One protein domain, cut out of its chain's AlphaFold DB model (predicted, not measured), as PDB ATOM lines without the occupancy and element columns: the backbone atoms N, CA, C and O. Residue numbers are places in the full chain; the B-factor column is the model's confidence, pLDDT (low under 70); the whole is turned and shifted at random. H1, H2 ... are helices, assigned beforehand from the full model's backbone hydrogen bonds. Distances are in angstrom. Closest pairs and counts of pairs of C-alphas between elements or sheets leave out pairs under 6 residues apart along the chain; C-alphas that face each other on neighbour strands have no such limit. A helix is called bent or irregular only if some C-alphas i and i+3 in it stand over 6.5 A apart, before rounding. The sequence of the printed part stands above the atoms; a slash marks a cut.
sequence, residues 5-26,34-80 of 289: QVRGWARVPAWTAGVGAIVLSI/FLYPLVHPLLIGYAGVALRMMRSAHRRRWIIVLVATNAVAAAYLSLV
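Overview. This is residues 5 to 26 and 34 to 80 of the 289 residues of a protein of Haptolina brevifila (UniProt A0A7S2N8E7). Three long helices make a flat, loose zigzag: H3 runs between H2 and H4, and H4 turns back from H3 in an open helical hairpin whose far part, residues 67 to 80, sticks out free. H1, a single short turn, leads into H2 at one end of the zigzag. The printed part has 69 residues with four named helices, H1 H2 H3 H4 along the chain, and no named strand; the class is all helix. It is loose, with a radius of gyration of the C-alphas of 14.3 A, and spans 36 by 33 by 15 A.

Along the chain. Find C-alpha 6 at (29.141, -28.543, 108.294), where H1, residues 6 to 9, begins. H2, residues 11 to 26, then covers 22.4 A. Past the cut, H3, residues 36 to 53, covers 25.1 A from C-alpha 36 at (23.876, -11.704, 91.625). H4, residues 56 to 80, covers 35.8 A and ends at C-alpha 80 at (11.523, -15.307, 75.622). H3 and H4 are only just irregular: C-alphas 38 and 41 are 6.7 A apart, as are C-alphas 57 and 60.

Arrangement. H1 and H2 meet only through their link. Look at residues 13 to 20 of H2, which touch residues 38 to 43 of H3; the closest C-alphas, those of Ala 17 and Leu 38, are 6.0 A apart. These helices run opposite ways at a shallow tilt of 34 degrees, only just short of steep. H3 and H4 form a helical hairpin, opposite ways at a shallow tilt of 24 degrees; they touch through residues 51 to 52 and 59 to 63, with the C-alphas of Leu 51 and Arg 59 closest at 5.9 A. H2 and H4 are apart. In H2 every O i to N i+4 pair is within hydrogen-bond range, in H3 10 of 14 and in H4 19 of 21; H1 is too short for such a pair.

Size, cuts and confidence. The C-alphas farthest apart, those of Gln 5 and Val 80, are 43.2 A apart. Residues 27 to 33 are not printed, and C-alphas 26 and 34 are 12.6 A apart across this cut. The links H1 to H2 and H3 to H4 are tight. The mean pLDDT of the printed part is 81.2; look for values under 70 at residues 5 to 11.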
ATOM      1  N   GLN A   5      30.290 -30.544 111.880       46.56
ATOM      2  CA  GLN A   5      30.913 -29.227 111.683       46.56
ATOM      3  C   GLN A   5      30.331 -28.449 110.481       46.56
ATOM      4  O   GLN A   5      30.232 -27.223 110.513       46.56
ATOM      5  N   VAL A   6      29.825 -29.152 109.459       53.34
ATOM      6  CA  VAL A   6      29.141 -28.543 108.294       53.34
ATOM      7  C   VAL A   6      27.753 -27.999 108.668       53.34
ATOM      8  O   VAL A   6      27.246 -27.068 108.044       53.34
ATOM      9  N   ARG A   7      27.148 -28.532 109.738       53.12
ATOM     10  CA  ARG A   7      25.794 -28.181 110.186       53.12
ATOM     11  C   ARG A   7      25.706 -26.767 110.783       53.12
ATOM     12  O   ARG A   7      24.633 -26.174 110.740       53.12
ATOM     13  N   GLY A   8      26.818 -26.224 111.293       55.31
ATOM     14  CA  GLY A   8      26.930 -24.825 111.731       55.31
ATOM     15  C   GLY A   8      27.223 -23.863 110.575       55.31
ATOM     16  O   GLY A   8      26.562 -22.836 110.443       55.31
ATOM     17  N   TRP A   9      28.141 -24.241 109.681       58.56
ATOM     18  CA  TRP A   9      28.558 -23.412 108.545       58.56
ATOM     19  C   TRP A   9      27.477 -23.244 107.474       58.56
ATOM     20  O   TRP A   9      27.398 -22.188 106.863       58.56
ATOM     21  N   ALA A  10      26.607 -24.228 107.238       61.97
ATOM     22  CA  ALA A  10      25.542 -24.100 106.235       61.97
ATOM     23  C   ALA A  10      24.406 -23.140 106.622       61.97
ATOM     24  O   ALA A  10      23.670 -22.676 105.754       61.97
ATOM     25  N   ARG A  11      24.268 -22.816 107.913       69.44
ATOM     26  CA  ARG A  11      23.167 -21.985 108.412       69.44
ATOM     27  C   ARG A  11      23.335 -20.517 108.044       69.44
ATOM     28  O   ARG A  11      22.357 -19.893 107.661       69.44
ATOM     29  N   VAL A  12      24.553 -19.982 108.120       73.69
ATOM     30  CA  VAL A  12      24.796 -18.545 107.909       73.69
ATOM     31  C   VAL A  12      24.547 -18.139 106.444       73.69
ATOM     32  O   VAL A  12      23.809 -17.180 106.216       73.69
ATOM     33  N   PRO A  13      25.022 -18.882 105.429       73.69
ATOM     34  CA  PRO A  13      24.737 -18.571 104.021       73.69
ATOM     35  C   PRO A  13      23.295 -18.823 103.602       73.69
ATOM     36  O   PRO A  13      22.729 -18.033 102.857       73.69
ATOM     37  N   ALA A  14      22.665 -19.882 104.116       73.94
ATOM     38  CA  ALA A  14      21.245 -20.120 103.873       73.94
ATOM     39  C   ALA A  14      20.376 -19.014 104.492       73.94
ATOM     40  O   ALA A  14      19.433 -18.543 103.861       73.94
ATOM     41  N   TRP A  15      20.718 -18.561 105.702       81.44
ATOM     42  CA  TRP A  15      20.017 -17.472 106.376       81.44
ATOM     43  C   TRP A  15      20.241 -16.129 105.674       81.44
ATOM     44  O   TRP A  15      19.274 -15.432 105.400       81.44
ATOM     45  N   THR A  16      21.478 -15.796 105.290       82.75
ATOM     46  CA  THR A  16      21.772 -14.567 104.523       82.75
ATOM     47  C   THR A  16      21.108 -14.571 103.147       82.75
ATOM     48  O   THR A  16      20.525 -13.560 102.761       82.75
ATOM     49  N   ALA A  17      21.112 -15.701 102.433       81.06
ATOM     50  CA  ALA A  17      20.389 -15.846 101.173       81.06
ATOM     51  C   ALA A  17      18.868 -15.710 101.363       81.06
ATOM     52  O   ALA A  17      18.211 -15.020 100.588       81.06
ATOM     53  N   GLY A  18      18.309 -16.326 102.409       83.56
ATOM     54  CA  GLY A  18      16.884 -16.240 102.737       83.56
ATOM     55  C   GLY A  18      16.448 -14.822 103.108       83.56
ATOM     56  O   GLY A  18      15.504 -14.295 102.526       83.56
ATOM     57  N   VAL A  19      17.170 -14.171 104.021       87.06
ATOM     58  CA  VAL A  19      16.916 -12.779 104.423       87.06
ATOM     59  C   VAL A  19      17.088 -11.838 103.235       87.06
ATOM     60  O   VAL A  19      16.212 -11.014 102.984       87.06
ATOM     61  N   GLY A  20      18.160 -11.986 102.452       85.81
ATOM     62  CA  GLY A  20      18.373 -11.174 101.258       85.81
ATOM     63  C   GLY A  20      17.266 -11.366 100.219       85.81
ATOM     64  O   GLY A  20      16.772 -10.382  99.677       85.81
ATOM     65  N   ALA A  21      16.791 -12.595  99.995       83.12
ATOM     66  CA  ALA A  21      15.652 -12.855  99.116       83.12
ATOM     67  C   ALA A  21      14.360 -12.200  99.627       83.12
ATOM     68  O   ALA A  21      13.621 -11.629  98.826       83.12
ATOM     69  N   ILE A  22      14.098 -12.220 100.938       86.38
ATOM     70  CA  ILE A  22      12.938 -11.546 101.544       86.38
ATOM     71  C   ILE A  22      13.036 -10.029 101.337       86.38
ATOM     72  O   ILE A  22      12.109  -9.422 100.801       86.38
ATOM     73  N   VAL A  23      14.173  -9.422 101.680       86.12
ATOM     74  CA  VAL A  23      14.395  -7.974 101.535       86.12
ATOM     75  C   VAL A  23      14.274  -7.541 100.070       86.12
ATOM     76  O   VAL A  23      13.559  -6.586  99.759       86.12
ATOM     77  N   LEU A  24      14.902  -8.274  99.147       83.44
ATOM     78  CA  LEU A  24      14.832  -7.988  97.710       83.44
ATOM     79  C   LEU A  24      13.432  -8.238  97.125       83.44
ATOM     80  O   LEU A  24      13.048  -7.568  96.167       83.44
ATOM     81  N   SER A  25      12.639  -9.142  97.708       81.88
ATOM     82  CA  SER A  25      11.245  -9.368  97.300       81.88
ATOM     83  C   SER A  25      10.330  -8.203  97.687       81.88
ATOM     84  O   SER A  25       9.444  -7.830  96.910       81.88
ATOM     85  N   ILE A  26      10.571  -7.600  98.855       83.25
ATOM     86  CA  ILE A  26       9.814  -6.448  99.369       83.25
ATOM     87  C   ILE A  26      10.242  -5.145  98.671       83.25
ATOM     88  O   ILE A  26       9.445  -4.214  98.566       83.25
ATOM     89  N   PHE A  34      20.571  -7.393  91.511       78.00
ATOM     90  CA  PHE A  34      20.653  -7.372  92.973       78.00
ATOM     91  C   PHE A  34      20.717  -8.778  93.570       78.00
ATOM     92  O   PHE A  34      21.254  -8.959  94.658       78.00
ATOM     93  N   LEU A  35      20.234  -9.786  92.837       76.56
ATOM     94  CA  LEU A  35      20.391 -11.185  93.219       76.56
ATOM     95  C   LEU A  35      21.807 -11.703  92.944       76.56
ATOM     96  O   LEU A  35      22.211 -12.650  93.605       76.56
ATOM     97  N   TYR A  36      22.578 -11.128  92.008       79.88
ATOM     98  CA  TYR A  36      23.876 -11.704  91.625       79.88
ATOM     99  C   TYR A  36      24.867 -11.822  92.794       79.88
ATOM    100  O   TYR A  36      25.380 -12.926  92.981       79.88
ATOM    101  N   PRO A  37      25.092 -10.791  93.635       77.62
ATOM    102  CA  PRO A  37      25.983 -10.918  94.789       77.62
ATOM    103  C   PRO A  37      25.498 -11.933  95.833       77.62
ATOM    104  O   PRO A  37      26.309 -12.486  96.567       77.62
ATOM    105  N   LEU A  38      24.188 -12.195  95.901       74.25
ATOM    106  CA  LEU A  38      23.589 -13.133  96.854       74.25
ATOM    107  C   LEU A  38      23.592 -14.577  96.320       74.25
ATOM    108  O   LEU A  38      23.825 -15.526  97.061       74.25
ATOM    109  N   VAL A  39      23.332 -14.751  95.023       74.06
ATOM    110  CA  VAL A  39      23.155 -16.056  94.372       74.06
ATOM    111  C   VAL A  39      24.474 -16.635  93.880       74.06
ATOM    112  O   VAL A  39      24.727 -17.818  94.094       74.06
ATOM    113  N   HIS A  40      25.335 -15.840  93.241       70.88
ATOM    114  CA  HIS A  40      26.539 -16.392  92.615       70.88
ATOM    115  C   HIS A  40      27.575 -16.919  93.618       70.88
ATOM    116  O   HIS A  40      27.957 -18.077  93.487       70.88
ATOM    117  N   PRO A  41      28.031 -16.162  94.630       72.75
ATOM    118  CA  PRO A  41      29.075 -16.667  95.522       72.75
ATOM    119  C   PRO A  41      28.537 -17.649  96.576       72.75
ATOM    120  O   PRO A  41      29.167 -18.672  96.836       72.75
ATOM    121  N   LEU A  42      27.362 -17.384  97.164       73.81
ATOM    122  CA  LEU A  42      26.828 -18.206  98.257       73.81
ATOM    123  C   LEU A  42      26.164 -19.484  97.725       73.81
ATOM    124  O   LEU A  42      26.584 -20.585  98.064       73.81
ATOM    125  N   LEU A  43      25.151 -19.388  96.862       76.19
ATOM    126  CA  LEU A  43      24.369 -20.569  96.474       76.19
ATOM    127  C   LEU A  43      25.149 -21.541  95.572       76.19
ATOM    128  O   LEU A  43      25.063 -22.753  95.784       76.19
ATOM    129  N   ILE A  44      25.954 -21.048  94.623       80.12
ATOM    130  CA  ILE A  44      26.766 -21.916  93.745       80.12
ATOM    131  C   ILE A  44      27.890 -22.596  94.541       80.12
ATOM    132  O   ILE A  44      28.107 -23.801  94.393       80.12
ATOM    133  N   GLY A  45      28.561 -21.858  95.434       81.00
ATOM    134  CA  GLY A  45      29.593 -22.418  96.310       81.00
ATOM    135  C   GLY A  45      29.052 -23.548  97.192       81.00
ATOM    136  O   GLY A  45      29.634 -24.634  97.256       81.00
ATOM    137  N   TYR A  46      27.880 -23.343  97.803       78.38
ATOM    138  CA  TYR A  46      27.220 -24.368  98.616       78.38
ATOM    139  C   TYR A  46      26.739 -25.565  97.804       78.38
ATOM    140  O   TYR A  46      26.910 -26.703  98.248       78.38
ATOM    141  N   ALA A  47      26.186 -25.339  96.609       81.56
ATOM    142  CA  ALA A  47      25.806 -26.421  95.709       81.56
ATOM    143  C   ALA A  47      27.018 -27.305  95.363       81.56
ATOM    144  O   ALA A  47      26.913 -28.532  95.400       81.56
ATOM    145  N   GLY A  48      28.186 -26.701  95.119       84.69
ATOM    146  CA  GLY A  48      29.438 -27.420  94.873       84.69
ATOM    147  C   GLY A  48      29.887 -28.283  96.058       84.69
ATOM    148  O   GLY A  48      30.195 -29.467  95.888       84.69
ATOM    149  N   VAL A  49      29.866 -27.734  97.278       84.00
ATOM    150  CA  VAL A  49      30.211 -28.488  98.498       84.00
ATOM    151  C   VAL A  49      29.219 -29.630  98.745       84.00
ATOM    152  O   VAL A  49      29.641 -30.757  99.019       84.00
ATOM    153  N   ALA A  50      27.917 -29.380  98.591       83.06
ATOM    154  CA  ALA A  50      26.875 -30.392  98.754       83.06
ATOM    155  C   ALA A  50      27.021 -31.539  97.736       83.06
ATOM    156  O   ALA A  50      26.951 -32.712  98.109       83.06
ATOM    157  N   LEU A  51      27.306 -31.220  96.468       86.88
ATOM    158  CA  LEU A  51      27.590 -32.210  95.425       86.88
ATOM    159  C   LEU A  51      28.831 -33.051  95.744       86.88
ATOM    160  O   LEU A  51      28.830 -34.258  95.493       86.88
ATOM    161  N   ARG A  52      29.878 -32.441  96.317       86.25
ATOM    162  CA  ARG A  52      31.105 -33.145  96.723       86.25
ATOM    163  C   ARG A  52      30.853 -34.146  97.849       86.25
ATOM    164  O   ARG A  52      31.433 -35.227  97.839       86.25
ATOM    165  N   MET A  53      29.991 -33.800  98.803       84.62
ATOM    166  CA  MET A  53      29.645 -34.658  99.943       84.62
ATOM    167  C   MET A  53      28.667 -35.788  99.581       84.62
ATOM    168  O   MET A  53      28.462 -36.711 100.371       84.62
ATOM    169  N   MET A  54      28.059 -35.739  98.396       85.81
ATOM    170  CA  MET A  54      27.088 -36.726  97.943       85.81
ATOM    171  C   MET A  54      27.757 -37.997  97.392       85.81
ATOM    172  O   MET A  54      28.774 -37.947  96.695       85.81
ATOM    173  N   ARG A  55      27.134 -39.159  97.641       89.00
ATOM    174  CA  ARG A  55      27.570 -40.451  97.076       89.00
ATOM    175  C   ARG A  55      27.649 -40.372  95.544       89.00
ATOM    176  O   ARG A  55      26.751 -39.826  94.898       89.00
ATOM    177  N   SER A  56      28.685 -40.979  94.959       82.00
ATOM    178  CA  SER A  56      28.960 -40.952  93.508       82.00
ATOM    179  C   SER A  56      27.759 -41.369  92.651       82.00
ATOM    180  O   SER A  56      27.478 -40.721  91.644       82.00
ATOM    181  N   ALA A  57      26.989 -42.363  93.107       84.50
ATOM    182  CA  ALA A  57      25.784 -42.869  92.441       84.50
ATOM    183  C   ALA A  57      24.642 -41.837  92.283       84.50
ATOM    184  O   ALA A  57      23.759 -42.003  91.436       84.50
ATOM    185  N   HIS A  58      24.622 -40.774  93.093       86.12
ATOM    186  CA  HIS A  58      23.611 -39.707  93.026       86.12
ATOM    187  C   HIS A  58      24.183 -38.404  92.462       86.12
ATOM    188  O   HIS A  58      23.464 -37.663  91.795       86.12
ATOM    189  N   ARG A  59      25.488 -38.160  92.642       89.38
ATOM    190  CA  ARG A  59      26.167 -36.940  92.185       89.38
ATOM    191  C   ARG A  59      25.962 -36.666  90.693       89.38
ATOM    192  O   ARG A  59      25.578 -35.562  90.331       89.38
ATOM    193  N   ARG A  60      26.152 -37.673  89.828       90.31
ATOM    194  CA  ARG A  60      25.962 -37.515  88.371       90.31
ATOM    195  C   ARG A  60      24.529 -37.106  88.018       90.31
ATOM    196  O   ARG A  60      24.345 -36.224  87.188       90.31
ATOM    197  N   ARG A  61      23.527 -37.707  88.672       92.00
ATOM    198  CA  ARG A  61      22.109 -37.373  88.459       92.00
ATOM    199  C   ARG A  61      21.818 -35.921  88.837       92.00
ATOM    200  O   ARG A  61      21.225 -35.206  88.043       92.00
ATOM    201  N   TRP A  62      22.299 -35.463  89.992       91.06
ATOM    202  CA  TRP A  62      22.101 -34.076  90.425       91.06
ATOM    203  C   TRP A  62      22.828 -33.052  89.555       91.06
ATOM    204  O   TRP A  62      22.262 -31.999  89.285       91.06
ATOM    205  N   ILE A  63      24.032 -33.360  89.062       90.94
ATOM    206  CA  ILE A  63      24.723 -32.499  88.088       90.94
ATOM    207  C   ILE A  63      23.879 -32.351  86.821       90.94
ATOM    208  O   ILE A  63      23.659 -31.232  86.372       90.94
ATOM    209  N   ILE A  64      23.363 -33.457  86.275       93.12
ATOM    210  CA  ILE A  64      22.506 -33.420  85.082       93.12
ATOM    211  C   ILE A  64      21.253 -32.578  85.345       93.12
ATOM    212  O   ILE A  64      20.922 -31.728  84.527       93.12
ATOM    213  N   VAL A  65      20.593 -32.763  86.492       93.06
ATOM    214  CA  VAL A  65      19.414 -31.969  86.872       93.06
ATOM    215  C   VAL A  65      19.751 -30.481  86.956       93.06
ATOM    216  O   VAL A  65      19.029 -29.675  86.380       93.06
ATOM    217  N   LEU A  66      20.848 -30.108  87.621       89.88
ATOM    218  CA  LEU A  66      21.272 -28.710  87.750       89.88
ATOM    219  C   LEU A  66      21.613 -28.086  86.397       89.88
ATOM    220  O   LEU A  66      21.210 -26.958  86.129       89.88
ATOM    221  N   VAL A  67      22.333 -28.806  85.535       91.94
ATOM    222  CA  VAL A  67      22.654 -28.328  84.184       91.94
ATOM    223  C   VAL A  67      21.378 -28.164  83.368       91.94
ATOM    224  O   VAL A  67      21.190 -27.120  82.753       91.94
ATOM    225  N   ALA A  68      20.477 -29.148  83.396       94.81
ATOM    226  CA  ALA A  68      19.231 -29.099  82.643       94.81
ATOM    227  C   ALA A  68      18.338 -27.934  83.091       94.81
ATOM    228  O   ALA A  68      17.867 -27.172  82.250       94.81
ATOM    229  N   THR A  69      18.137 -27.736  84.397       90.50
ATOM    230  CA  THR A  69      17.290 -26.642  84.900       90.50
ATOM    231  C   THR A  69      17.885 -25.268  84.601       90.50
ATOM    232  O   THR A  69      17.153 -24.378  84.169       90.50
ATOM    233  N   ASN A  70      19.204 -25.094  84.745       89.81
ATOM    234  CA  ASN A  70      19.868 -23.838  84.385       89.81
ATOM    235  C   ASN A  70      19.868 -23.599  82.871       89.81
ATOM    236  O   ASN A  70      19.651 -22.469  82.447       89.81
ATOM    237  N   ALA A  71      20.053 -24.637  82.050       92.31
ATOM    238  CA  ALA A  71      19.980 -24.524  80.595       92.31
ATOM    239  C   ALA A  71      18.573 -24.118  80.133       92.31
ATOM    240  O   ALA A  71      18.438 -23.219  79.307       92.31
ATOM    241  N   VAL A  72      17.524 -24.715  80.712       92.06
ATOM    242  CA  VAL A  72      16.128 -24.334  80.447       92.06
ATOM    243  C   VAL A  72      15.868 -22.886  80.865       92.06
ATOM    244  O   VAL A  72      15.298 -22.122  80.086       92.06
ATOM    245  N   ALA A  73      16.319 -22.475  82.054       86.69
ATOM    246  CA  ALA A  73      16.173 -21.096  82.516       86.69
ATOM    247  C   ALA A  73      16.926 -20.104  81.614       86.69
ATOM    248  O   ALA A  73      16.356 -19.096  81.201       86.69
ATOM    249  N   ALA A  74      18.176 -20.402  81.253       85.69
ATOM    250  CA  ALA A  74      18.983 -19.577  80.360       85.69
ATOM    251  C   ALA A  74      18.347 -19.459  78.969       85.69
ATOM    252  O   ALA A  74      18.259 -18.355  78.426       85.69
ATOM    253  N   ALA A  75      17.845 -20.568  78.417       88.62
ATOM    254  CA  ALA A  75      17.128 -20.578  77.149       88.62
ATOM    255  C   ALA A  75      15.850 -19.734  77.228       88.62
ATOM    256  O   ALA A  75      15.636 -18.881  76.373       88.62
ATOM    257  N   TYR A  76      15.032 -19.896  78.270       88.00
ATOM    258  CA  TYR A  76      13.819 -19.097  78.454       88.00
ATOM    259  C   TYR A  76      14.130 -17.600  78.584       88.00
ATOM    260  O   TYR A  76      13.535 -16.774  77.890       88.00
ATOM    261  N   LEU A  77      15.089 -17.232  79.437       83.12
ATOM    262  CA  LEU A  77      15.440 -15.831  79.658       83.12
ATOM    263  C   LEU A  77      15.994 -15.172  78.387       83.12
ATOM    264  O   LEU A  77      15.646 -14.028  78.092       83.12
ATOM    265  N   SER A  78      16.782 -15.912  77.602       79.50
ATOM    266  CA  SER A  78      17.411 -15.406  76.374       79.50
ATOM    267  C   SER A  78      16.458 -15.383  75.177       79.50
ATOM    268  O   SER A  78      16.505 -14.462  74.364       79.50
ATOM    269  N   LEU A  79      15.588 -16.388  75.045       84.06
ATOM    270  CA  LEU A  79      14.723 -16.560  73.874       84.06
ATOM    271  C   LEU A  79      13.324 -15.976  74.060       84.06
ATOM    272  O   LEU A  79      12.653 -15.716  73.063       84.06
ATOM    273  N   VAL A  80      12.876 -15.777  75.301       85.31
ATOM    274  CA  VAL A  80      11.523 -15.307  75.622       85.31
ATOM    275  C   VAL A  80      11.598 -13.994  76.396       85.31
ATOM    276  O   VAL A  80      11.219 -12.957  75.859       85.31
TER     277      VAL A  80